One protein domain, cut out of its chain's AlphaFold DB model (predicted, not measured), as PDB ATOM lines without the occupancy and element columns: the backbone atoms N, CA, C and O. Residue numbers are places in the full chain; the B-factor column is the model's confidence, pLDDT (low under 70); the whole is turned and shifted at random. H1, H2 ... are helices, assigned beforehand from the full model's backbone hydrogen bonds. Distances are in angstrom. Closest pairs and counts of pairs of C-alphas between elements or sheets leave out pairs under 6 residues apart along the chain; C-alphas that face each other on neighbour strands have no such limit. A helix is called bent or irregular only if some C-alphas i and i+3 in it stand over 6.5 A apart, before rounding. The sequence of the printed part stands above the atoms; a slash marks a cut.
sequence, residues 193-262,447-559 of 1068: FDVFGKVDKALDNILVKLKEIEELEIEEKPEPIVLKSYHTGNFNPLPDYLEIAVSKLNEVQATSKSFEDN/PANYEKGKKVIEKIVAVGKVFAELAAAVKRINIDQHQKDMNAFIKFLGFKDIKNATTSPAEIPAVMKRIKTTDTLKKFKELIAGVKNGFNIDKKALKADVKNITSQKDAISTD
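This is residues 193 to 262 and 447 to 559 of the 1068 residues of the protein "Tyrosine-protein phosphatase domain-containing protein" of Caenorhabditis remanei (UniProt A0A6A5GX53). The helices make a long rod: H1, H3, H6 and H8 form an up-and-down bundle, with H2 and H7 at one end of it, while H5 runs out from the other end as a long arm on which H9 and short H4 pack. H7 crosses the end of the bundle. The printed part has 183 residues with nine named helices, H1 to H9 in order, and no named strand; the class is all helix. It is loose, with a radius of gyration of the C-alphas of 22.8 A, and spans 80 by 29 by 25 A.

Start with H1, residues 193 to 214, and H3, residues 238 to 253: they touch at Val 199 and Lys 248, closest C-alphas 5.0 A apart, at a shallow tilt of 26 degrees, opposite ways. H3 touches H6, residues 479 to 493, at Leu 242 and Met 486, closest C-alphas 6.7 A apart. H8, residues 520 to 532, touches H1 at Asp 200 and Lys 532, closest C-alphas 5.8 A apart, and with residues 520 to 524 alone it touches H6. These four are a bundle, up and down: each runs against the one before it. H2, residues 224 to 235, makes a helical hairpin with H1; its Leu 227 and Pro 505 of H7, residues 504 to 516, are their closest C-alphas, 5.1 A apart, at a steep tilt of 64 degrees. Look next at H5, residues 447 to 475: it touches H9, residues 539 to 550, at Val 456 and Ile 549, closest C-alphas 5.9 A apart, and H4, residues 256 to 261, at Ala 471 and Phe 259, 6.0 A. H5 and H1 are apart. Every O i to N i+4 pair is within hydrogen-bond range in H2, H3, H4, H6, H8 and H9; in H1 it is 17 of 18, in H5 23 of 25, in H7 6 of 9.

Find C-alpha 193 at (51.034, 35.380, -49.393); from there H1 runs 31.9 A. H2 is 15.2 A long, H3 22.4 A and H4 9.1 A. Find C-alpha 447 at (54.440, 5.903, -71.865), where H5 begins its 40.0 A. H6 is 21.3 A, H7 18.6 A, H8 18.2 A and H9 16.3 A, ending at C-alpha 550, (56.339, 26.355, -65.608). H5 and H7 are irregular: C-alphas 449 and 452 are 7.4 A apart, 506 and 509 7.2 A.

The C-alphas of Lys 221 and Asp 559 are the farthest apart, 81.2 A. Residues 263 to 446 are not printed; C-alphas 262 and 447 are 31.9 A apart across this cut. Of the links printed whole, none is long. Mean pLDDT of the printed part is 91.9, and no printed residue is under 70.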
ATOM      1  N   PHE A 193      50.648  36.468 -50.310       86.38
ATOM      2  CA  PHE A 193      51.034  35.380 -49.393       86.38
ATOM      3  C   PHE A 193      51.504  35.828 -48.000       86.38
ATOM      4  O   PHE A 193      51.277  35.131 -47.012       86.38
ATOM      5  N   ASP A 194      52.117  37.007 -47.905       87.12
ATOM      6  CA  ASP A 194      52.632  37.550 -46.644       87.12
ATOM      7  C   ASP A 194      51.519  37.961 -45.663       87.12
ATOM      8  O   ASP A 194      51.803  38.229 -44.499       87.12
ATOM      9  N   VAL A 195      50.257  37.999 -46.103       90.62
ATOM     10  CA  VAL A 195      49.087  38.215 -45.239       90.62
ATOM     11  C   VAL A 195      48.694  36.914 -44.522       90.62
ATOM     12  O   VAL A 195      48.499  36.931 -43.307       90.62
ATOM     13  N   PHE A 196      48.695  35.765 -45.212       91.56
ATOM     14  CA  PHE A 196      48.454  34.459 -44.573       91.56
ATOM     15  C   PHE A 196      49.534  34.154 -43.521       91.56
ATOM     16  O   PHE A 196      49.223  33.805 -42.385       91.56
ATOM     17  N   GLY A 197      50.805  34.426 -43.842       90.44
ATOM     18  CA  GLY A 197      51.919  34.295 -42.893       90.44
ATOM     19  C   GLY A 197      51.883  35.273 -41.703       90.44
ATOM     20  O   GLY A 197      52.597  35.057 -40.722       90.44
ATOM     21  N   LYS A 198      51.065  36.337 -41.759       92.56
ATOM     22  CA  LYS A 198      50.783  37.224 -40.616       92.56
ATOM     23  C   LYS A 198      49.623  36.709 -39.768       92.56
ATOM     24  O   LYS A 198      49.743  36.744 -38.547       92.56
ATOM     25  N   VAL A 199      48.534  36.226 -40.379       94.44
ATOM     26  CA  VAL A 199      47.399  35.683 -39.609       94.44
ATOM     27  C   VAL A 199      47.778  34.391 -38.891       94.44
ATOM     28  O   VAL A 199      47.425  34.237 -37.726       94.44
ATOM     29  N   ASP A 200      48.564  33.512 -39.529       94.25
ATOM     30  CA  ASP A 200      49.031  32.276 -38.895       94.25
ATOM     31  C   ASP A 200      49.814  32.597 -37.613       94.25
ATOM     32  O   ASP A 200      49.454  32.115 -36.546       94.25
ATOM     33  N   LYS A 201      50.780  33.524 -37.674       94.25
ATOM     34  CA  LYS A 201      51.537  33.988 -36.497       94.25
ATOM     35  C   LYS A 201      50.676  34.686 -35.442       94.25
ATOM     36  O   LYS A 201      50.920  34.503 -34.255       94.25
ATOM     37  N   ALA A 202      49.685  35.484 -35.841       95.31
ATOM     38  CA  ALA A 202      48.788  36.143 -34.890       95.31
ATOM     39  C   ALA A 202      47.956  35.119 -34.096       95.31
ATOM     40  O   ALA A 202      47.819  35.243 -32.882       95.31
ATOM     41  N   LEU A 203      47.463  34.074 -34.769       95.88
ATOM     42  CA  LEU A 203      46.727  32.973 -34.146       95.88
ATOM     43  C   LEU A 203      47.651  32.032 -33.350       95.88
ATOM     44  O   LEU A 203      47.247  31.534 -32.304       95.88
ATOM     45  N   ASP A 204      48.898  31.830 -33.791       96.25
ATOM     46  CA  ASP A 204      49.916  31.062 -33.057       96.25
ATOM     47  C   ASP A 204      50.264  31.728 -31.721       96.25
ATOM     48  O   ASP A 204      50.201  31.081 -30.678       96.25
ATOM     49  N   ASN A 205      50.504  33.046 -31.724       95.19
ATOM     50  CA  ASN A 205      50.748  33.829 -30.510       95.19
ATOM     51  C   ASN A 205      49.604  33.689 -29.491       95.19
ATOM     52  O   ASN A 205      49.862  33.597 -28.292       95.19
ATOM     53  N   ILE A 206      48.347  33.635 -29.953       96.38
ATOM     54  CA  ILE A 206      47.191  33.367 -29.085       96.38
ATOM     55  C   ILE A 206      47.268  31.945 -28.520       96.38
ATOM     56  O   ILE A 206      47.135  31.777 -27.313       96.38
ATOM     57  N   LEU A 207      47.504  30.919 -29.344       96.62
ATOM     58  CA  LEU A 207      47.595  29.530 -28.871       96.62
ATOM     59  C   LEU A 207      48.733  29.326 -27.857       96.62
ATOM     60  O   LEU A 207      48.527  28.635 -26.860       96.62
ATOM     61  N   VAL A 208      49.886  29.968 -28.067       95.75
ATOM     62  CA  VAL A 208      51.004  29.999 -27.112       95.75
ATOM     63  C   VAL A 208      50.575  30.675 -25.809       95.75
ATOM     64  O   VAL A 208      50.673  30.061 -24.750       95.75
ATOM     65  N   LYS A 209      50.000  31.884 -25.867       94.50
ATOM     66  CA  LYS A 209      49.552  32.626 -24.675       94.50
ATOM     67  C   LYS A 209      48.459  31.887 -23.889       94.50
ATOM     68  O   LYS A 209      48.462  31.891 -22.662       94.50
ATOM     69  N   LEU A 210      47.543  31.206 -24.581       96.06
ATOM     70  CA  LEU A 210      46.510  30.363 -23.969       96.06
ATOM     71  C   LEU A 210      47.086  29.086 -23.338       96.06
ATOM     72  O   LEU A 210      46.531  28.616 -22.347       96.06
ATOM     73  N   LYS A 211      48.179  28.530 -23.881       95.31
ATOM     74  CA  LYS A 211      48.916  27.407 -23.278       95.31
ATOM     75  C   LYS A 211      49.665  27.848 -22.019       95.31
ATOM     76  O   LYS A 211      49.537  27.200 -20.992       95.31
ATOM     77  N   GLU A 212      50.364  28.980 -22.069       94.12
ATOM     78  CA  GLU A 212      51.039  29.557 -20.896       94.12
ATOM     79  C   GLU A 212      50.048  29.816 -19.747       94.12
ATOM     80  O   GLU A 212      50.347  29.490 -18.604       94.12
ATOM     81  N   ILE A 213      48.840  30.316 -20.049       93.56
ATOM     82  CA  ILE A 213      47.739  30.465 -19.076       93.56
ATOM     83  C   ILE A 213      47.277  29.110 -18.511       93.56
ATOM     84  O   ILE A 213      47.022  29.005 -17.313       93.56
ATOM     85  N   GLU A 214      47.144  28.080 -19.349       93.00
ATOM     86  CA  GLU A 214      46.733  26.723 -18.947       93.00
ATOM     87  C   GLU A 214      47.724  26.087 -17.958       93.00
ATOM     88  O   GLU A 214      47.313  25.452 -16.984       93.00
ATOM     89  N   GLU A 215      49.018  26.319 -18.190       92.00
ATOM     90  CA  GLU A 215      50.148  25.802 -17.414       92.00
ATOM     91  C   GLU A 215      50.444  26.627 -16.137       92.00
ATOM     92  O   GLU A 215      51.358  26.284 -15.390       92.00
ATOM     93  N   LEU A 216      49.660  27.674 -15.821       91.38
ATOM     94  CA  LEU A 216      49.835  28.444 -14.580       91.38
ATOM     95  C   LEU A 216      49.443  27.646 -13.328       91.38
ATOM     96  O   LEU A 216      48.274  27.294 -13.101       91.38
ATOM     97  N   GLU A 217      50.418  27.469 -12.441       85.00
ATOM     98  CA  GLU A 217      50.219  27.016 -11.067       85.00
ATOM     99  C   GLU A 217      50.125  28.210 -10.105       85.00
ATOM    100  O   GLU A 217      50.839  29.209 -10.227       85.00
ATOM    101  N   ILE A 218      49.180  28.121  -9.167       85.56
ATOM    102  CA  ILE A 218      48.906  29.138  -8.150       85.56
ATOM    103  C   ILE A 218      48.833  28.423  -6.807       85.56
ATOM    104  O   ILE A 218      48.006  27.530  -6.623       85.56
ATOM    105  N   GLU A 219      49.705  28.833  -5.895       80.88
ATOM    106  CA  GLU A 219      49.761  28.378  -4.506       80.88
ATOM    107  C   GLU A 219      48.494  28.774  -3.728       80.88
ATOM    108  O   GLU A 219      47.764  29.680  -4.126       80.88
ATOM    109  N   GLU A 220      48.238  28.163  -2.569       74.00
ATOM    110  CA  GLU A 220      47.067  28.520  -1.745       74.00
ATOM    111  C   GLU A 220      47.110  29.962  -1.200       74.00
ATOM    112  O   GLU A 220      46.071  30.527  -0.851       74.00
ATOM    113  N   LYS A 221      48.306  30.563  -1.109       78.00
ATOM    114  CA  LYS A 221      48.551  31.922  -0.592       78.00
ATOM    115  C   LYS A 221      49.601  32.650  -1.453       78.00
ATOM    116  O   LYS A 221      50.701  32.902  -0.973       78.00
ATOM    117  N   PRO A 222      49.287  32.967  -2.719       80.88
ATOM    118  CA  PRO A 222      50.270  33.459  -3.679       80.88
ATOM    119  C   PRO A 222      50.702  34.893  -3.350       80.88
ATOM    120  O   PRO A 222      49.865  35.750  -3.049       80.88
ATOM    121  N   GLU A 223      52.000  35.184  -3.451       85.75
ATOM    122  CA  GLU A 223      52.503  36.532  -3.178       85.75
ATOM    123  C   GLU A 223      51.976  37.579  -4.187       85.75
ATOM    124  O   GLU A 223      51.908  37.307  -5.394       85.75
ATOM    125  N   PRO A 224      51.698  38.828  -3.754       84.50
ATOM    126  CA  PRO A 224      51.235  39.894  -4.647       84.50
ATOM    127  C   PRO A 224      52.173  40.182  -5.829       84.50
ATOM    128  O   PRO A 224      51.709  40.568  -6.904       84.50
ATOM    129  N   ILE A 225      53.486  39.983  -5.658       85.75
ATOM    130  CA  ILE A 225      54.479  40.185  -6.721       85.75
ATOM    131  C   ILE A 225      54.400  39.094  -7.804       85.75
ATOM    132  O   ILE A 225      54.471  39.409  -8.993       85.75
ATOM    133  N   VAL A 226      54.141  37.840  -7.413       86.94
ATOM    134  CA  VAL A 226      53.925  36.710  -8.333       86.94
ATOM    135  C   VAL A 226      52.627  36.910  -9.112       86.94
ATOM    136  O   VAL A 226      52.629  36.825 -10.340       86.94
ATOM    137  N   LEU A 227      51.539  37.300  -8.437       89.94
ATOM    138  CA  LEU A 227      50.280  37.644  -9.107       89.94
ATOM    139  C   LEU A 227      50.451  38.797 -10.107       89.94
ATOM    140  O   LEU A 227      49.897  38.749 -11.207       89.94
ATOM    141  N   LYS A 228      51.243  39.825  -9.772       90.44
ATOM    142  CA  LYS A 228      51.527  40.941 -10.690       90.44
ATOM    143  C   LYS A 228      52.354  40.498 -11.902       90.44
ATOM    144  O   LYS A 228      52.087  40.962 -13.013       90.44
ATOM    145  N   SER A 229      53.299  39.575 -11.716       90.12
ATOM    146  CA  SER A 229      54.031  38.923 -12.812       90.12
ATOM    147  C   SER A 229      53.078  38.153 -13.737       90.12
ATOM    148  O   SER A 229      53.000  38.455 -14.929       90.12
ATOM    149  N   TYR A 230      52.255  37.255 -13.182       92.56
ATOM    150  CA  TYR A 230      51.262  36.483 -13.939       92.56
ATOM    151  C   TYR A 230      50.261  37.373 -14.690       92.56
ATOM    152  O   TYR A 230      49.954  37.096 -15.850       92.56
ATOM    153  N   HIS A 231      49.796  38.464 -14.072       93.31
ATOM    154  CA  HIS A 231      48.946  39.459 -14.727       93.31
ATOM    155  C   HIS A 231      49.620  40.048 -15.966       93.31
ATOM    156  O   HIS A 231      49.039  40.068 -17.050       93.31
ATOM    157  N   THR A 232      50.857  40.514 -15.799       90.81
ATOM    158  CA  THR A 232      51.584  41.292 -16.806       90.81
ATOM    159  C   THR A 232      52.066  40.419 -17.962       90.81
ATOM    160  O   THR A 232      51.992  40.847 -19.109       90.81
ATOM    161  N   GLY A 233      52.514  39.192 -17.679       88.62
ATOM    162  CA  GLY A 233      53.000  38.257 -18.695       88.62
ATOM    163  C   GLY A 233      51.894  37.549 -19.482       88.62
ATOM    164  O   GLY A 233      52.071  37.299 -20.676       88.62
ATOM    165  N   ASN A 234      50.760  37.232 -18.843       92.31
ATOM    166  CA  ASN A 234      49.773  36.301 -19.408       92.31
ATOM    167  C   ASN A 234      48.426  36.948 -19.754       92.31
ATOM    168  O   ASN A 234      47.940  36.789 -20.871       92.31
ATOM    169  N   PHE A 235      47.821  37.688 -18.821       93.94
ATOM    170  CA  PHE A 235      46.441  38.171 -18.976       93.94
ATOM    171  C   PHE A 235      46.348  39.553 -19.634       93.94
ATOM    172  O   PHE A 235      45.567  39.731 -20.564       93.94
ATOM    173  N   ASN A 236      47.181  40.507 -19.209       93.69
ATOM    174  CA  ASN A 236      47.212  41.877 -19.732       93.69
ATOM    175  C   ASN A 236      47.417  41.968 -21.266       93.69
ATOM    176  O   ASN A 236      46.663  42.700 -21.905       93.69
ATOM    177  N   PRO A 237      48.348  41.223 -21.906       93.38
ATOM    178  CA  PRO A 237      48.551  41.323 -23.355       93.38
ATOM    179  C   PRO A 237      47.521  40.529 -24.182       93.38
ATOM    180  O   PRO A 237      47.517  40.627 -25.408       93.38
ATOM    181  N   LEU A 238      46.659  39.720 -23.553       94.00
ATOM    182  CA  LEU A 238      45.742  38.836 -24.276       94.00
ATOM    183  C   LEU A 238      44.726  39.584 -25.164       94.00
ATOM    184  O   LEU A 238      44.595  39.178 -26.318       94.00
ATOM    185  N   PRO A 239      44.037  40.661 -24.720       94.31
ATOM    186  CA  PRO A 239      43.137  41.423 -25.588       94.31
ATOM    187  C   PRO A 239      43.834  41.940 -26.851       94.31
ATOM    188  O   PRO A 239      43.257  41.876 -27.932       94.31
ATOM    189  N   ASP A 240      45.093  42.366 -26.726       94.38
ATOM    190  CA  ASP A 240      45.857  42.961 -27.824       94.38
ATOM    191  C   ASP A 240      46.244  41.897 -28.860       94.38
ATOM    192  O   ASP A 240      46.142  42.136 -30.063       94.38
ATOM    193  N   TYR A 241      46.586  40.677 -28.424       95.00
ATOM    194  CA  TYR A 241      46.755  39.543 -29.341       95.00
ATOM    195  C   TYR A 241      45.458  39.188 -30.087       95.00
ATOM    196  O   TYR A 241      45.514  38.882 -31.279       95.00
ATOM    197  N   LEU A 242      44.298  39.248 -29.419       95.88
ATOM    198  CA  LEU A 242      42.995  38.980 -30.043       95.88
ATOM    199  C   LEU A 242      42.623  40.067 -31.068       95.88
ATOM    200  O   LEU A 242      42.250  39.738 -32.193       95.88
ATOM    201  N   GLU A 243      42.797  41.347 -30.731       94.12
ATOM    202  CA  GLU A 243      42.555  42.475 -31.641       94.12
ATOM    203  C   GLU A 243      43.479  42.422 -32.873       94.12
ATOM    204  O   GLU A 243      43.020  42.545 -34.014       94.12
ATOM    205  N   ILE A 244      44.771  42.126 -32.674       95.69
ATOM    206  CA  ILE A 244      45.728  41.898 -33.768       95.69
ATOM    207  C   ILE A 244      45.274  40.728 -34.653       95.69
ATOM    208  O   ILE A 244      45.338  40.835 -35.881       95.69
ATOM    209  N   ALA A 245      44.790  39.625 -34.078       95.75
ATOM    210  CA  ALA A 245      44.308  38.492 -34.864       95.75
ATOM    211  C   ALA A 245      43.048  38.828 -35.672       95.75
ATOM    212  O   ALA A 245      42.995  38.464 -36.846       95.75
ATOM    213  N   VAL A 246      42.081  39.575 -35.126       94.94
ATOM    214  CA  VAL A 246      40.915  40.037 -35.906       94.94
ATOM    215  C   VAL A 246      41.337  41.011 -37.009       94.94
ATOM    216  O   VAL A 246      40.851  40.892 -38.136       94.94
ATOM    217  N   SER A 247      42.300  41.904 -36.758       95.38
ATOM    218  CA  SER A 247      42.906  42.745 -37.802       95.38
ATOM    219  C   SER A 247      43.480  41.901 -38.950       95.38
ATOM    220  O   SER A 247      43.198  42.180 -40.116       95.38
ATOM    221  N   LYS A 248      44.230  40.828 -38.656       95.62
ATOM    222  CA  LYS A 248      44.813  39.966 -39.703       95.62
ATOM    223  C   LYS A 248      43.812  39.010 -40.349       95.62
ATOM    224  O   LYS A 248      43.949  38.733 -41.536       95.62
ATOM    225  N   LEU A 249      42.765  38.588 -39.644       94.88
ATOM    226  CA  LEU A 249      41.643  37.864 -40.246       94.88
ATOM    227  C   LEU A 249      40.887  38.748 -41.250       94.88
ATOM    228  O   LEU A 249      40.550  38.260 -42.323       94.88
ATOM    229  N   ASN A 250      40.694  40.044 -40.966       93.94
ATOM    230  CA  ASN A 250      40.119  40.996 -41.928       93.94
ATOM    231  C   ASN A 250      41.015  41.179 -43.166       93.94
ATOM    232  O   ASN A 250      40.529  41.074 -44.293       93.94
ATOM    233  N   GLU A 251      42.329  41.387 -42.977       93.50
ATOM    234  CA  GLU A 251      43.287  41.472 -44.096       93.50
ATOM    235  C   GLU A 251      43.250  40.212 -44.986       93.50
ATOM    236  O   GLU A 251      43.372  40.318 -46.207       93.50
ATOM    237  N   VAL A 252      43.056  39.025 -44.394       93.31
ATOM    238  CA  VAL A 252      42.915  37.759 -45.128       93.31
ATOM    239  C   VAL A 252      41.545  37.615 -45.796       93.31
ATOM    240  O   VAL A 252      41.496  37.214 -46.958       93.31
ATOM    241  N   GLN A 253      40.439  37.952 -45.127       92.44
ATOM    242  CA  GLN A 253      39.088  37.809 -45.691       92.44
ATOM    243  C   GLN A 253      38.919  38.661 -46.962       92.44
ATOM    244  O   GLN A 253      38.339  38.198 -47.947       92.44
ATOM    245  N   ALA A 254      39.543  39.843 -47.002       90.81
ATOM    246  CA  ALA A 254      39.611  40.701 -48.188       90.81
ATOM    247  C   ALA A 254      40.290  40.043 -49.415       90.81
ATOM    248  O   ALA A 254      40.119  40.520 -50.536       90.81
ATOM    249  N   THR A 255      41.032  38.939 -49.245       91.06
ATOM    250  CA  THR A 255      41.627  38.171 -50.359       91.06
ATOM    251  C   THR A 255      40.676  37.150 -50.992       91.06
ATOM    252  O   THR A 255      41.015  36.592 -52.033       91.06
ATOM    253  N   SER A 256      39.480  36.916 -50.425       90.38
ATOM    254  CA  SER A 256      38.530  35.897 -50.915       90.38
ATOM    255  C   SER A 256      38.234  36.039 -52.410       90.38
ATOM    256  O   SER A 256      38.199  35.045 -53.137       90.38
ATOM    257  N   LYS A 257      38.102  37.280 -52.897       89.06
ATOM    258  CA  LYS A 257      37.780  37.551 -54.300       89.06
ATOM    259  C   LYS A 257      38.871  37.069 -55.271       89.06
ATOM    260  O   LYS A 257      38.560  36.518 -56.321       89.06
ATOM    261  N   SER A 258      40.143  37.141 -54.872       90.38
ATOM    262  CA  SER A 258      41.271  36.628 -55.662       90.38
ATOM    263  C   SER A 258      41.186  35.118 -55.922       90.38
ATOM    264  O   SER A 258      41.648  34.664 -56.967       90.38
ATOM    265  N   PHE A 259      40.584  34.342 -55.010       91.44
ATOM    266  CA  PHE A 259      40.373  32.899 -55.182       91.44
ATOM    267  C   PHE A 259      39.188  32.578 -56.104       91.44
ATOM    268  O   PHE A 259      39.268  31.622 -56.872       91.44
ATOM    269  N   GLU A 260      38.115  33.375 -56.068       88.44
ATOM    270  CA  GLU A 260      36.992  33.246 -57.011       88.44
ATOM    271  C   GLU A 260      37.440  33.527 -58.448       88.44
ATOM    272  O   GLU A 260      37.198  32.724 -59.347       88.44
ATOM    273  N   ASP A 261      38.143  34.643 -58.650       89.56
ATOM    274  CA  ASP A 261      38.522  35.123 -59.983       89.56
ATOM    275  C   ASP A 261      39.646  34.285 -60.618       89.56
ATOM    276  O   ASP A 261      39.866  34.346 -61.824       89.56
ATOM    277  N   ASN A 262      40.332  33.454 -59.821       91.06
ATOM    278  CA  ASN A 262      41.399  32.550 -60.266       91.06
ATOM    279  C   ASN A 262      41.072  31.076 -59.969       91.06
ATOM    280  O   ASN A 262      41.972  30.259 -59.753       91.06
ATOM    281  N   PRO A 447      54.146   5.116 -73.068       83.19
ATOM    282  CA  PRO A 447      54.440   5.903 -71.865       83.19
ATOM    283  C   PRO A 447      55.560   6.937 -72.058       83.19
ATOM    284  O   PRO A 447      55.555   7.981 -71.413       83.19
ATOM    285  N   ALA A 448      56.502   6.686 -72.976       83.75
ATOM    286  CA  ALA A 448      57.565   7.627 -73.330       83.75
ATOM    287  C   ALA A 448      57.041   8.985 -73.844       83.75
ATOM    288  O   ALA A 448      57.701  10.001 -73.626       83.75
ATOM    289  N   ASN A 449      55.865   9.003 -74.483       86.00
ATOM    290  CA  ASN A 449      55.225  10.204 -75.013       86.00
ATOM    291  C   ASN A 449      54.616  11.053 -73.882       86.00
ATOM    292  O   ASN A 449      54.897  12.244 -73.784       86.00
ATOM    293  N   TYR A 450      53.823  10.440 -72.993       88.06
ATOM    294  CA  TYR A 450      52.971  11.178 -72.047       88.06
ATOM    295  C   TYR A 450      53.461  11.221 -70.588       88.06
ATOM    296  O   TYR A 450      53.025  12.088 -69.828       88.06
ATOM    297  N   GLU A 451      54.353  10.326 -70.146       89.31
ATOM    298  CA  GLU A 451      54.682  10.174 -68.715       89.31
ATOM    299  C   GLU A 451      55.397  11.404 -68.121       89.31
ATOM    300  O   GLU A 451      55.302  11.655 -66.918       89.31
ATOM    301  N   LYS A 452      56.063  12.222 -68.952       89.88
ATOM    302  CA  LYS A 452      56.598  13.529 -68.530       89.88
ATOM    303  C   LYS A 452      55.465  14.517 -68.230       89.88
ATOM    304  O   LYS A 452      55.412  15.054 -67.126       89.88
ATOM    305  N   GLY A 453      54.534  14.707 -69.168       90.62
ATOM    306  CA  GLY A 453      53.372  15.586 -68.999       90.62
ATOM    307  C   GLY A 453      52.475  15.161 -67.840       90.62
ATOM    308  O   GLY A 453      52.080  15.994 -67.029       90.62
ATOM    309  N   LYS A 454      52.255  13.851 -67.679       90.75
ATOM    310  CA  LYS A 454      51.546  13.272 -66.530       90.75
ATOM    311  C   LYS A 454      52.192  13.667 -65.195       90.75
ATOM    312  O   LYS A 454      51.483  14.128 -64.308       90.75
ATOM    313  N   LYS A 455      53.522  13.592 -65.067       92.06
ATOM    314  CA  LYS A 455      54.251  14.031 -63.858       92.06
ATOM    315  C   LYS A 455      54.179  15.538 -63.603       92.06
ATOM    316  O   LYS A 455      54.178  15.961 -62.448       92.06
ATOM    317  N   VAL A 456      54.078  16.362 -64.649       93.25
ATOM    318  CA  VAL A 456      53.796  17.802 -64.491       93.25
ATOM    319  C   VAL A 456      52.355  18.016 -64.010       93.25
ATOM    320  O   VAL A 456      52.136  18.825 -63.112       93.25
ATOM    321  N   ILE A 457      51.385  17.252 -64.519       92.25
ATOM    322  CA  ILE A 457      49.974  17.330 -64.102       92.25
ATOM    323  C   ILE A 457      49.769  16.850 -62.656       92.25
ATOM    324  O   ILE A 457      49.058  17.501 -61.893       92.25
ATOM    325  N   GLU A 458      50.451  15.785 -62.230       92.38
ATOM    326  CA  GLU A 458      50.476  15.328 -60.830       92.38
ATOM    327  C   GLU A 458      50.935  16.456 -59.879       92.38
ATOM    328  O   GLU A 458      50.326  16.679 -58.828       92.38
ATOM    329  N   LYS A 459      51.944  17.244 -60.280       92.69
ATOM    330  CA  LYS A 459      52.398  18.433 -59.538       92.69
ATOM    331  C   LYS A 459      51.431  19.616 -59.617       92.69
ATOM    332  O   LYS A 459      51.224  20.289 -58.612       92.69
ATOM    333  N   ILE A 460      50.816  19.858 -60.774       94.06
ATOM    334  CA  ILE A 460      49.767  20.875 -60.968       94.06
ATOM    335  C   ILE A 460      48.590  20.642 -60.013       94.06
ATOM    336  O   ILE A 460      48.127  21.588 -59.377       94.06
ATOM    337  N   VAL A 461      48.160  19.387 -59.846       92.88
ATOM    338  CA  VAL A 461      47.103  19.005 -58.896       92.88
ATOM    339  C   VAL A 461      47.560  19.185 -57.444       92.88
ATOM    340  O   VAL A 461      46.799  19.702 -56.625       92.88
ATOM    341  N   ALA A 462      48.810  18.839 -57.115       92.69
ATOM    342  CA  ALA A 462      49.371  19.082 -55.782       92.69
ATOM    343  C   ALA A 462      49.440  20.585 -55.434       92.69
ATOM    344  O   ALA A 462      49.062  20.979 -54.332       92.69
ATOM    345  N   VAL A 463      49.843  21.437 -56.381       93.69
ATOM    346  CA  VAL A 463      49.843  22.901 -56.222       93.69
ATOM    347  C   VAL A 463      48.417  23.456 -56.129       93.69
ATOM    348  O   VAL A 463      48.137  24.289 -55.267       93.69
ATOM    349  N   GLY A 464      47.483  22.954 -56.940       93.44
ATOM    350  CA  GLY A 464      46.075  23.341 -56.863       93.44
ATOM    351  C   GLY A 464      45.415  22.986 -55.528       93.44
ATOM    352  O   GLY A 464      44.612  23.766 -55.018       93.44
ATOM    353  N   LYS A 465      45.825  21.878 -54.895       92.69
ATOM    354  CA  LYS A 465      45.406  21.514 -53.532       92.69
ATOM    355  C   LYS A 465      45.810  22.573 -52.498       92.69
ATOM    356  O   LYS A 465      44.995  22.889 -51.637       92.69
ATOM    357  N   VAL A 466      46.993  23.189 -52.620       92.69
ATOM    358  CA  VAL A 466      47.418  24.300 -51.740       92.69
ATOM    359  C   VAL A 466      46.507  25.522 -51.917       92.69
ATOM    360  O   VAL A 466      46.048  26.098 -50.931       92.69
ATOM    361  N   PHE A 467      46.175  25.893 -53.159       93.19
ATOM    362  CA  PHE A 467      45.215  26.976 -53.419       93.19
ATOM    363  C   PHE A 467      43.800  26.646 -52.919       93.19
ATOM    364  O   PHE A 467      43.120  27.531 -52.401       93.19
ATOM    365  N   ALA A 468      43.363  25.387 -53.022       92.75
ATOM    366  CA  ALA A 468      42.067  24.926 -52.524       92.75
ATOM    367  C   ALA A 468      41.978  24.956 -50.986       92.75
ATOM    368  O   ALA A 468      40.976  25.409 -50.432       92.75
ATOM    369  N   GLU A 469      43.029  24.516 -50.290       91.94
ATOM    370  CA  GLU A 469      43.115  24.546 -48.825       91.94
ATOM    371  C   GLU A 469      43.119  25.981 -48.287       91.94
ATOM    372  O   GLU A 469      42.424  26.267 -47.307       91.94
ATOM    373  N   LEU A 470      43.800  26.899 -48.982       92.06
ATOM    374  CA  LEU A 470      43.770  28.330 -48.680       92.06
ATOM    375  C   LEU A 470      42.406  28.963 -48.955       92.06
ATOM    376  O   LEU A 470      41.875  29.638 -48.077       92.06
ATOM    377  N   ALA A 471      41.795  28.706 -50.114       93.00
ATOM    378  CA  ALA A 471      40.445  29.185 -50.416       93.00
ATOM    379  C   ALA A 471      39.432  28.710 -49.358       93.00
ATOM    380  O   ALA A 471      38.587  29.482 -48.904       93.00
ATOM    381  N   ALA A 472      39.555  27.457 -48.906       93.31
ATOM    382  CA  ALA A 472      38.746  26.911 -47.824       93.31
ATOM    383  C   ALA A 472      39.046  27.564 -46.461       93.31
ATOM    384  O   ALA A 472      38.118  27.749 -45.676       93.31
ATOM    385  N   ALA A 473      40.300  27.927 -46.169       92.94
ATOM    386  CA  ALA A 473      40.676  28.643 -44.948       92.94
ATOM    387  C   ALA A 473      40.132  30.081 -44.929       92.94
ATOM    388  O   ALA A 473      39.497  30.474 -43.955       92.94
ATOM    389  N   VAL A 474      40.270  30.831 -46.029       93.50
ATOM    390  CA  VAL A 474      39.679  32.174 -46.175       93.50
ATOM    391  C   VAL A 474      38.152  32.114 -46.046       93.50
ATOM    392  O   VAL A 474      37.565  32.898 -45.305       93.50
ATOM    393  N   LYS A 475      37.505  31.130 -46.685       92.38
ATOM    394  CA  LYS A 475      36.047  30.932 -46.626       92.38
ATOM    395  C   LYS A 475      35.523  30.497 -45.245       92.38
ATOM    396  O   LYS A 475      34.327  30.628 -44.996       92.38
ATOM    397  N   ARG A 476      36.379  30.003 -44.338       91.62
ATOM    398  CA  ARG A 476      36.006  29.736 -42.932       91.62
ATOM    399  C   ARG A 476      35.908  31.005 -42.079       91.62
ATOM    400  O   ARG A 476      35.293  30.942 -41.018       91.62
ATOM    401  N   ILE A 477      36.492  32.129 -42.506       93.81
ATOM    402  CA  ILE A 477      36.543  33.353 -41.698       93.81
ATOM    403  C   ILE A 477      35.156  33.997 -41.601       93.81
ATOM    404  O   ILE A 477      34.609  34.478 -42.595       93.81
ATOM    405  N   ASN A 478      34.644  34.106 -40.375       93.88
ATOM    406  CA  ASN A 478      33.496  34.938 -40.025       93.88
ATOM    407  C   ASN A 478      33.929  35.957 -38.961       93.88
ATOM    408  O   ASN A 478      33.956  35.643 -37.772       93.88
ATOM    409  N   ILE A 479      34.294  37.166 -39.398       94.25
ATOM    410  CA  ILE A 479      34.829  38.240 -38.542       94.25
ATOM    411  C   ILE A 479      33.891  38.562 -37.377       94.25
ATOM    412  O   ILE A 479      34.329  38.549 -36.226       94.25
ATOM    413  N   ASP A 480      32.604  38.774 -37.657       92.94
ATOM    414  CA  ASP A 480      31.601  39.096 -36.639       92.94
ATOM    415  C   ASP A 480      31.485  38.005 -35.577       92.94
ATOM    416  O   ASP A 480      31.309  38.307 -34.397       92.94
ATOM    417  N   GLN A 481      31.547  36.734 -35.985       94.31
ATOM    418  CA  GLN A 481      31.460  35.614 -35.056       94.31
ATOM    419  C   GLN A 481      32.754  35.463 -34.253       94.31
ATOM    420  O   GLN A 481      32.697  35.443 -33.028       94.31
ATOM    421  N   HIS A 482      33.919  35.471 -34.905       94.19
ATOM    422  CA  HIS A 482      35.205  35.350 -34.216       94.19
ATOM    423  C   HIS A 482      35.433  36.494 -33.218       94.19
ATOM    424  O   HIS A 482      35.864  36.237 -32.098       94.19
ATOM    425  N   GLN A 483      35.069  37.737 -33.556       94.56
ATOM    426  CA  GLN A 483      35.129  38.861 -32.614       94.56
ATOM    427  C   GLN A 483      34.184  38.656 -31.418       94.56
ATOM    428  O   GLN A 483      34.567  38.954 -30.285       94.56
ATOM    429  N   LYS A 484      32.969  38.119 -31.626       94.88
ATOM    430  CA  LYS A 484      32.045  37.767 -30.529       94.88
ATOM    431  C   LYS A 484      32.620  36.664 -29.641       94.88
ATOM    432  O   LYS A 484      32.563  36.808 -28.424       94.88
ATOM    433  N   ASP A 485      33.206  35.620 -30.223       94.75
ATOM    434  CA  ASP A 485      33.797  34.493 -29.491       94.75
ATOM    435  C   ASP A 485      35.017  34.933 -28.663       94.75
ATOM    436  O   ASP A 485      35.135  34.595 -27.485       94.75
ATOM    437  N   MET A 486      35.888  35.767 -29.242       94.75
ATOM    438  CA  MET A 486      37.033  36.377 -28.557       94.75
ATOM    439  C   MET A 486      36.591  37.302 -27.411       94.75
ATOM    440  O   MET A 486      37.103  37.196 -26.294       94.75
ATOM    441  N   ASN A 487      35.587  38.154 -27.643       94.00
ATOM    442  CA  ASN A 487      35.030  39.032 -26.609       94.00
ATOM    443  C   ASN A 487      34.333  38.231 -25.493       94.00
ATOM    444  O   ASN A 487      34.433  38.585 -24.316       94.00
ATOM    445  N   ALA A 488      33.655  37.133 -25.840       95.94
ATOM    446  CA  ALA A 488      33.052  36.217 -24.878       95.94
ATOM    447  C   ALA A 488      34.115  35.510 -24.023       95.94
ATOM    448  O   ALA A 488      33.914  35.374 -22.815       95.94
ATOM    449  N   PHE A 489      35.262  35.135 -24.601       96.81
ATOM    450  CA  PHE A 489      36.377  34.563 -23.845       96.81
ATOM    451  C   PHE A 489      36.981  35.566 -22.848       96.81
ATOM    452  O   PHE A 489      37.108  35.243 -21.667       96.81
ATOM    453  N   ILE A 490      37.258  36.809 -23.268       95.12
ATOM    454  CA  ILE A 490      37.722  37.870 -22.351       95.12
ATOM    455  C   ILE A 490      36.699  38.124 -21.230       95.12
ATOM    456  O   ILE A 490      37.075  38.228 -20.061       95.12
ATOM    457  N   LYS A 491      35.397  38.141 -21.547       94.81
ATOM    458  CA  LYS A 491      34.331  38.275 -20.541       94.81
ATOM    459  C   LYS A 491      34.273  37.084 -19.574       94.81
ATOM    460  O   LYS A 491      34.013  37.288 -18.390       94.81
ATOM    461  N   PHE A 492      34.535  35.864 -20.044       96.06
ATOM    462  CA  PHE A 492      34.611  34.656 -19.212       96.06
ATOM    463  C   PHE A 492      35.774  34.702 -18.205       96.06
ATOM    464  O   PHE A 492      35.603  34.252 -17.067       96.06
ATOM    465  N   LEU A 493      36.922  35.293 -18.572       94.69
ATOM    466  CA  LEU A 493      38.028  35.493 -17.627       94.69
ATOM    467  C   LEU A 493      37.565  36.288 -16.402       94.69
ATOM    468  O   LEU A 493      37.936  35.940 -15.284       94.69
ATOM    469  N   GLY A 494      36.678  37.273 -16.582       93.06
ATOM    470  CA  GLY A 494      35.945  37.914 -15.486       93.06
ATOM    471  C   GLY A 494      36.800  38.817 -14.594       93.06
ATOM    472  O   GLY A 494      36.586  38.841 -13.380       93.06
ATOM    473  N   PHE A 495      37.773  39.510 -15.188       94.88
ATOM    474  CA  PHE A 495      38.437  40.671 -14.587       94.88
ATOM    475  C   PHE A 495      37.512  41.896 -14.617       94.88
ATOM    476  O   PHE A 495      36.680  42.012 -15.520       94.88
ATOM    477  N   LYS A 496      37.690  42.844 -13.688       91.62
ATOM    478  CA  LYS A 496      37.022  44.162 -13.768       91.62
ATOM    479  C   LYS A 496      37.631  45.055 -14.851       91.62
ATOM    480  O   LYS A 496      36.903  45.698 -15.598       91.62
ATOM    481  N   ASP A 497      38.959  45.065 -14.933       92.12
ATOM    482  CA  ASP A 497      39.745  45.728 -15.976       92.12
ATOM    483  C   ASP A 497      41.042  44.933 -16.179       92.12
ATOM    484  O   ASP A 497      41.984  45.040 -15.393       92.12
ATOM    485  N   ILE A 498      41.089  44.111 -17.228       93.25
ATOM    486  CA  ILE A 498      42.222  43.219 -17.532       93.25
ATOM    487  C   ILE A 498      43.535  43.969 -17.840       93.25
ATOM    488  O   ILE A 498      44.597  43.350 -17.849       93.25
ATOM    489  N   LYS A 499      43.498  45.294 -18.052       91.25
ATOM    490  CA  LYS A 499      44.704  46.115 -18.241       91.25
ATOM    491  C   LYS A 499      45.193  46.787 -16.953       91.25
ATOM    492  O   LYS A 499      46.316  47.294 -16.910       91.25
ATOM    493  N   ASN A 500      44.420  46.741 -15.864       91.94
ATOM    494  CA  ASN A 500      44.785  47.374 -14.598       91.94
ATOM    495  C   ASN A 500      45.807  46.552 -13.793       91.94
ATOM    496  O   ASN A 500      45.461  45.750 -12.925       91.94
ATOM    497  N   ALA A 501      47.093  46.815 -14.029       85.12
ATOM    498  CA  ALA A 501      48.217  46.161 -13.350       85.12
ATOM    499  C   ALA A 501      48.348  46.449 -11.831       85.12
ATOM    500  O   ALA A 501      49.320  45.999 -11.214       85.12
ATOM    501  N   THR A 502      47.403  47.181 -11.227       84.50
ATOM    502  CA  THR A 502      47.342  47.460  -9.782       84.50
ATOM    503  C   THR A 502      46.222  46.677  -9.094       84.50
ATOM    504  O   THR A 502      46.458  46.111  -8.030       84.50
ATOM    505  N   THR A 503      45.018  46.612  -9.675       88.12
ATOM    506  CA  THR A 503      43.852  45.958  -9.044       88.12
ATOM    507  C   THR A 503      43.633  44.517  -9.507       88.12
ATOM    508  O   THR A 503      43.368  43.641  -8.683       88.12
ATOM    509  N   SER A 504      43.785  44.243 -10.803       92.12
ATOM    510  CA  SER A 504      43.453  42.946 -11.402       92.12
ATOM    511  C   SER A 504      44.404  41.774 -11.090       92.12
ATOM    512  O   SER A 504      43.933  40.636 -11.158       92.12
ATOM    513  N   PRO A 505      45.674  41.948 -10.650       93.31
ATOM    514  CA  PRO A 505      46.473  40.836 -10.124       93.31
ATOM    515  C   PRO A 505      45.772  40.037  -9.012       93.31
ATOM    516  O   PRO A 505      45.840  38.810  -9.002       93.31
ATOM    517  N   ALA A 506      45.031  40.707  -8.119       90.12
ATOM    518  CA  ALA A 506      44.308  40.059  -7.022       90.12
ATOM    519  C   ALA A 506      43.112  39.199  -7.485       90.12
ATOM    520  O   ALA A 506      42.604  38.379  -6.722       90.12
ATOM    521  N   GLU A 507      42.658  39.356  -8.732       93.19
ATOM    522  CA  GLU A 507      41.508  38.629  -9.288       93.19
ATOM    523  C   GLU A 507      41.922  37.278  -9.911       93.19
ATOM    524  O   GLU A 507      41.088  36.386 -10.095       93.19
ATOM    525  N   ILE A 508      43.222  37.086 -10.175       93.31
ATOM    526  CA  ILE A 508      43.790  35.925 -10.881       93.31
ATOM    527  C   ILE A 508      43.464  34.560 -10.242       93.31
ATOM    528  O   ILE A 508      43.106  33.654 -10.998       93.31
ATOM    529  N   PRO A 509      43.500  34.357  -8.908       91.69
ATOM    530  CA  PRO A 509      43.120  33.069  -8.318       91.69
ATOM    531  C   PRO A 509      41.671  32.664  -8.642       91.69
ATOM    532  O   PRO A 509      41.384  31.487  -8.867       91.69
ATOM    533  N   ALA A 510      40.754  33.633  -8.752       91.94
ATOM    534  CA  ALA A 510      39.375  33.378  -9.170       91.94
ATOM    535  C   ALA A 510      39.264  33.101 -10.681       91.94
ATOM    536  O   ALA A 510      38.460  32.258 -11.087       91.94
ATOM    537  N   VAL A 511      40.085  33.760 -11.507       94.25
ATOM    538  CA  VAL A 511      40.178  33.518 -12.960       94.25
ATOM    539  C   VAL A 511      40.681  32.096 -13.230       94.25
ATOM    540  O   VAL A 511      40.025  31.336 -13.941       94.25
ATOM    541  N   MET A 512      41.787  31.684 -12.601       93.56
ATOM    542  CA  MET A 512      42.331  30.332 -12.768       93.56
ATOM    543  C   MET A 512      41.418  29.251 -12.190       93.56
ATOM    544  O   MET A 512      41.342  28.169 -12.770       93.56
ATOM    545  N   LYS A 513      40.656  29.538 -11.124       91.56
ATOM    546  CA  LYS A 513      39.593  28.630 -10.671       91.56
ATOM    547  C   LYS A 513      38.521  28.446 -11.751       91.56
ATOM    548  O   LYS A 513      38.227  27.307 -12.089       91.56
ATOM    549  N   ARG A 514      38.002  29.529 -12.354       93.12
ATOM    550  CA  ARG A 514      37.027  29.455 -13.470       93.12
ATOM    551  C   ARG A 514      37.562  28.668 -14.672       93.12
ATOM    552  O   ARG A 514      36.818  27.890 -15.268       93.12
ATOM    553  N   ILE A 515      38.839  28.855 -15.010       93.88
ATOM    554  CA  ILE A 515      39.529  28.112 -16.074       93.88
ATOM    555  C   ILE A 515      39.611  26.621 -15.727       93.88
ATOM    556  O   ILE A 515      39.129  25.798 -16.496       93.88
ATOM    557  N   LYS A 516      40.146  26.259 -14.555       89.94
ATOM    558  CA  LYS A 516      40.343  24.850 -14.165       89.94
ATOM    559  C   LYS A 516      39.032  24.100 -13.867       89.94
ATOM    560  O   LYS A 516      39.045  22.876 -13.829       89.94
ATOM    561  N   THR A 517      37.897  24.795 -13.708       92.38
ATOM    562  CA  THR A 517      36.563  24.179 -13.546       92.38
ATOM    563  C   THR A 517      35.664  24.233 -14.790       92.38
ATOM    564  O   THR A 517      34.488  23.891 -14.673       92.38
ATOM    565  N   THR A 518      36.132  24.681 -15.966       93.12
ATOM    566  CA  THR A 518      35.300  24.712 -17.191       93.12
ATOM    567  C   THR A 518      36.090  24.421 -18.471       93.12
ATOM    568  O   THR A 518      37.220  24.866 -18.635       93.12
ATOM    569  N   ASP A 519      35.456  23.777 -19.457       94.44
ATOM    570  CA  ASP A 519      36.056  23.536 -20.786       94.44
ATOM    571  C   ASP A 519      36.332  24.815 -21.605       94.44
ATOM    572  O   ASP A 519      36.759  24.726 -22.755       94.44
ATOM    573  N   THR A 520      36.017  26.009 -21.096       95.38
ATOM    574  CA  THR A 520      35.950  27.241 -21.900       95.38
ATOM    575  C   THR A 520      37.294  27.585 -22.547       95.38
ATOM    576  O   THR A 520      37.331  27.935 -23.725       95.38
ATOM    577  N   LEU A 521      38.406  27.403 -21.821       94.44
ATOM    578  CA  LEU A 521      39.761  27.570 -22.363       94.44
ATOM    579  C   LEU A 521      40.062  26.549 -23.470       94.44
ATOM    580  O   LEU A 521      40.557  26.923 -24.530       94.44
ATOM    581  N   LYS A 522      39.715  25.275 -23.256       95.25
ATOM    582  CA  LYS A 522      39.901  24.203 -24.244       95.25
ATOM    583  C   LYS A 522      39.114  24.486 -25.527       95.25
ATOM    584  O   LYS A 522      39.703  24.506 -26.601       95.25
ATOM    585  N   LYS A 523      37.817  24.785 -25.408       96.06
ATOM    586  CA  LYS A 523      36.925  25.104 -26.537       96.06
ATOM    587  C   LYS A 523      37.390  26.346 -27.304       96.06
ATOM    588  O   LYS A 523      37.313  26.376 -28.529       96.06
ATOM    589  N   PHE A 524      37.933  27.348 -26.608       97.25
ATOM    590  CA  PHE A 524      38.511  28.528 -27.251       97.25
ATOM    591  C   PHE A 524      39.834  28.216 -27.976       97.25
ATOM    592  O   PHE A 524      40.006  28.628 -29.120       97.25
ATOM    593  N   LYS A 525      40.730  27.410 -27.386       96.81
ATOM    594  CA  LYS A 525      41.937  26.902 -28.074       96.81
ATOM    595  C   LYS A 525      41.582  26.081 -29.321       96.81
ATOM    596  O   LYS A 525      42.196  26.276 -30.366       96.81
ATOM    597  N   GLU A 526      40.577  25.208 -29.235       96.88
ATOM    598  CA  GLU A 526      40.060  24.417 -30.364       96.88
ATOM    599  C   GLU A 526      39.500  25.316 -31.482       96.88
ATOM    600  O   GLU A 526      39.799  25.090 -32.655       96.88
ATOM    601  N   LEU A 527      38.771  26.384 -31.132       96.00
ATOM    602  CA  LEU A 527      38.272  27.386 -32.080       96.00
ATOM    603  C   LEU A 527      39.417  28.132 -32.781       96.00
ATOM    604  O   LEU A 527      39.447  28.182 -34.011       96.00
ATOM    605  N   ILE A 528      40.385  28.668 -32.030       96.00
ATOM    606  CA  ILE A 528      41.533  29.397 -32.600       96.00
ATOM    607  C   ILE A 528      42.381  28.474 -33.492       96.00
ATOM    608  O   ILE A 528      42.777  28.880 -34.585       96.00
ATOM    609  N   ALA A 529      42.601  27.217 -33.094       95.31
ATOM    610  CA  ALA A 529      43.295  26.226 -33.919       95.31
ATOM    611  C   ALA A 529      42.510  25.867 -35.197       95.31
ATOM    612  O   ALA A 529      43.100  25.757 -36.275       95.31
ATOM    613  N   GLY A 530      41.180  25.742 -35.110       93.75
ATOM    614  CA  GLY A 530      40.301  25.507 -36.260       93.75
ATOM    615  C   GLY A 530      40.291  26.660 -37.270       93.75
ATOM    616  O   GLY A 530      40.249  26.415 -38.477       93.75
ATOM    617  N   VAL A 531      40.395  27.905 -36.789       93.19
ATOM    618  CA  VAL A 531      40.566  29.103 -37.630       93.19
ATOM    619  C   VAL A 531      41.977  29.162 -38.229       93.19
ATOM    620  O   VAL A 531      42.108  29.448 -39.414       93.19
ATOM    621  N   LYS A 532      43.030  28.840 -37.462       93.44
ATOM    622  CA  LYS A 532      44.435  28.826 -37.926       93.44
ATOM    623  C   LYS A 532      44.699  27.805 -39.036       93.44
ATOM    624  O   LYS A 532      45.545  28.028 -39.904       93.44
ATOM    625  N   ASN A 533      43.999  26.674 -38.997       92.00
ATOM    626  CA  ASN A 533      44.210  25.561 -39.913       92.00
ATOM    627  C   ASN A 533      44.104  26.001 -41.388       92.00
ATOM    628  O   ASN A 533      43.082  26.542 -41.812       92.00
ATOM    629  N   GLY A 534      45.149  25.723 -42.172       86.62
ATOM    630  CA  GLY A 534      45.252  26.067 -43.594       86.62
ATOM    631  C   GLY A 534      46.013  27.359 -43.925       86.62
ATOM    632  O   GLY A 534      46.273  27.584 -45.101       86.62
ATOM    633  N   PHE A 535      46.414  28.186 -42.947       91.12
ATOM    634  CA  PHE A 535      47.221  29.396 -43.218       91.12
ATOM    635  C   PHE A 535      48.743  29.183 -43.173       91.12
ATOM    636  O   PHE A 535      49.493  30.038 -43.648       91.12
ATOM    637  N   ASN A 536      49.211  28.043 -42.659       87.69
ATOM    638  CA  ASN A 536      50.621  27.656 -42.708       87.69
ATOM    639  C   ASN A 536      50.989  27.124 -44.109       87.69
ATOM    640  O   ASN A 536      50.606  26.012 -44.472       87.69
ATOM    641  N   ILE A 537      51.738  27.915 -44.882       85.75
ATOM    642  CA  ILE A 537      52.161  27.600 -46.255       85.75
ATOM    643  C   ILE A 537      53.688  27.649 -46.329       85.75
ATOM    644  O   ILE A 537      54.286  28.688 -46.034       85.75
ATOM    645  N   ASP A 538      54.332  26.600 -46.848       89.00
ATOM    646  CA  ASP A 538      55.722  26.731 -47.288       89.00
ATOM    647  C   ASP A 538      55.787  27.486 -48.630       89.00
ATOM    648  O   ASP A 538      55.727  26.914 -49.723       89.00
ATOM    649  N   LYS A 539      55.940  28.812 -48.531       87.25
ATOM    650  CA  LYS A 539      56.135  29.725 -49.669       87.25
ATOM    651  C   LYS A 539      57.381  29.373 -50.504       87.25
ATOM    652  O   LYS A 539      57.410  29.703 -51.688       87.25
ATOM    653  N   LYS A 540      58.403  28.716 -49.934       88.69
ATOM    654  CA  LYS A 540      59.606  28.279 -50.669       88.69
ATOM    655  C   LYS A 540      59.321  27.014 -51.473       88.69
ATOM    656  O   LYS A 540      59.651  26.995 -52.657       88.69
ATOM    657  N   ALA A 541      58.683  26.009 -50.870       91.50
ATOM    658  CA  ALA A 541      58.274  24.789 -51.570       91.50
ATOM    659  C   ALA A 541      57.305  25.111 -52.718       91.50
ATOM    660  O   ALA A 541      57.591  24.777 -53.866       91.50
ATOM    661  N   LEU A 542      56.244  25.885 -52.448       92.06
ATOM    662  CA  LEU A 542      55.290  26.323 -53.472       92.06
ATOM    663  C   LEU A 542      55.986  27.049 -54.636       92.06
ATOM    664  O   LEU A 542      55.690  26.781 -55.797       92.06
ATOM    665  N   LYS A 543      56.956  27.930 -54.352       91.00
ATOM    666  CA  LYS A 543      57.724  28.629 -55.395       91.00
ATOM    667  C   LYS A 543      58.659  27.704 -56.180       91.00
ATOM    668  O   LYS A 543      58.855  27.916 -57.378       91.00
ATOM    669  N   ALA A 544      59.226  26.684 -55.537       92.44
ATOM    670  CA  ALA A 544      60.044  25.675 -56.201       92.44
ATOM    671  C   ALA A 544      59.203  24.788 -57.134       92.44
ATOM    672  O   ALA A 544      59.599  24.585 -58.283       92.44
ATOM    673  N   ASP A 545      58.029  24.329 -56.692       93.31
ATOM    674  CA  ASP A 545      57.128  23.523 -57.521       93.31
ATOM    675  C   ASP A 545      56.501  24.331 -58.658       93.31
ATOM    676  O   ASP A 545      56.525  23.860 -59.792       93.31
ATOM    677  N   VAL A 546      56.052  25.573 -58.426       93.75
ATOM    678  CA  VAL A 546      55.578  26.454 -59.512       93.75
ATOM    679  C   VAL A 546      56.671  26.670 -60.559       93.75
ATOM    680  O   VAL A 546      56.406  26.503 -61.748       93.75
ATOM    681  N   LYS A 547      57.919  26.949 -60.148       92.44
ATOM    682  CA  LYS A 547      59.052  27.063 -61.083       92.44
ATOM    683  C   LYS A 547      59.310  25.751 -61.833       92.44
ATOM    684  O   LYS A 547      59.620  25.777 -63.022       92.44
ATOM    685  N   ASN A 548      59.189  24.603 -61.165       92.94
ATOM    686  CA  ASN A 548      59.385  23.300 -61.794       92.94
ATOM    687  C   ASN A 548      58.275  22.970 -62.809       92.94
ATOM    688  O   ASN A 548      58.582  22.428 -63.868       92.94
ATOM    689  N   ILE A 549      57.028  23.350 -62.524       94.56
ATOM    690  CA  ILE A 549      55.870  23.204 -63.414       94.56
ATOM    691  C   ILE A 549      56.010  24.104 -64.651       94.56
ATOM    692  O   ILE A 549      55.942  23.609 -65.772       94.56
ATOM    693  N   THR A 550      56.261  25.407 -64.477       92.00
ATOM    694  CA  THR A 550      56.339  26.355 -65.608       92.00
ATOM    695  C   THR A 550      57.529  26.076 -66.524       92.00
ATOM    696  O   THR A 550      57.385  26.152 -67.740       92.00
ATOM    697  N   SER A 551      58.672  25.640 -65.974       92.00
ATOM    698  CA  SER A 551      59.840  25.205 -66.765       92.00
ATOM    699  C   SER A 551      59.642  23.903 -67.563       92.00
ATOM    700  O   SER A 551      60.537  23.509 -68.305       92.00
ATOM    701  N   GLN A 552      58.498  23.223 -67.410       92.94
ATOM    702  CA  GLN A 552      58.166  21.970 -68.098       92.94
ATOM    703  C   GLN A 552      56.764  22.004 -68.740       92.94
ATOM    704  O   GLN A 552      56.195  20.950 -69.024       92.94
ATOM    705  N   LYS A 553      56.187  23.190 -68.995       88.69
ATOM    706  CA  LYS A 553      54.828  23.318 -69.563       88.69
ATOM    707  C   LYS A 553      54.660  22.662 -70.940       88.69
ATOM    708  O   LYS A 553      53.586  22.149 -71.261       88.69
ATOM    709  N   ASP A 554      55.748  22.585 -71.699       89.19
ATOM    710  CA  ASP A 554      55.808  21.954 -73.022       89.19
ATOM    711  C   ASP A 554      55.919  20.420 -72.947       89.19
ATOM    712  O   ASP A 554      55.669  19.729 -73.929       89.19
ATOM    713  N   ALA A 555      56.213  19.853 -71.767       90.50
ATOM    714  CA  ALA A 555      56.161  18.405 -71.553       90.50
ATOM    715  C   ALA A 555      54.720  17.862 -71.488       90.50
ATOM    716  O   ALA A 555      54.522  16.651 -71.592       90.50
ATOM    717  N   ILE A 556      53.716  18.735 -71.328       89.44
ATOM    718  CA  ILE A 556      52.299  18.411 -71.531       89.44
ATOM    719  C   ILE A 556      51.992  18.575 -73.028       89.44
ATOM    720  O   ILE A 556      51.432  19.596 -73.442       89.44
ATOM    721  N   SER A 557      52.407  17.592 -73.829       87.25
ATOM    722  CA  SER A 557      52.106  17.530 -75.265       87.25
ATOM    723  C   SER A 557      50.965  16.561 -75.567       87.25
ATOM    724  O   SER A 557      50.892  15.488 -74.971       87.25
ATOM    725  N   THR A 558      50.097  16.940 -76.507       88.12
ATOM    726  CA  THR A 558      48.968  16.147 -77.018       88.12
ATOM    727  C   THR A 558      49.284  15.445 -78.345       88.12
ATOM    728  O   THR A 558      48.367  14.989 -79.030       88.12
ATOM    729  N   ASP A 559      50.565  15.323 -78.716       86.88
ATOM    730  CA  ASP A 559      51.007  14.604 -79.921       86.88
ATOM    731  C   ASP A 559      50.400  13.186 -79.990       86.88
ATOM    732  O   ASP A 559      50.449  12.417 -79.023       86.88
TER     733      ASP A 559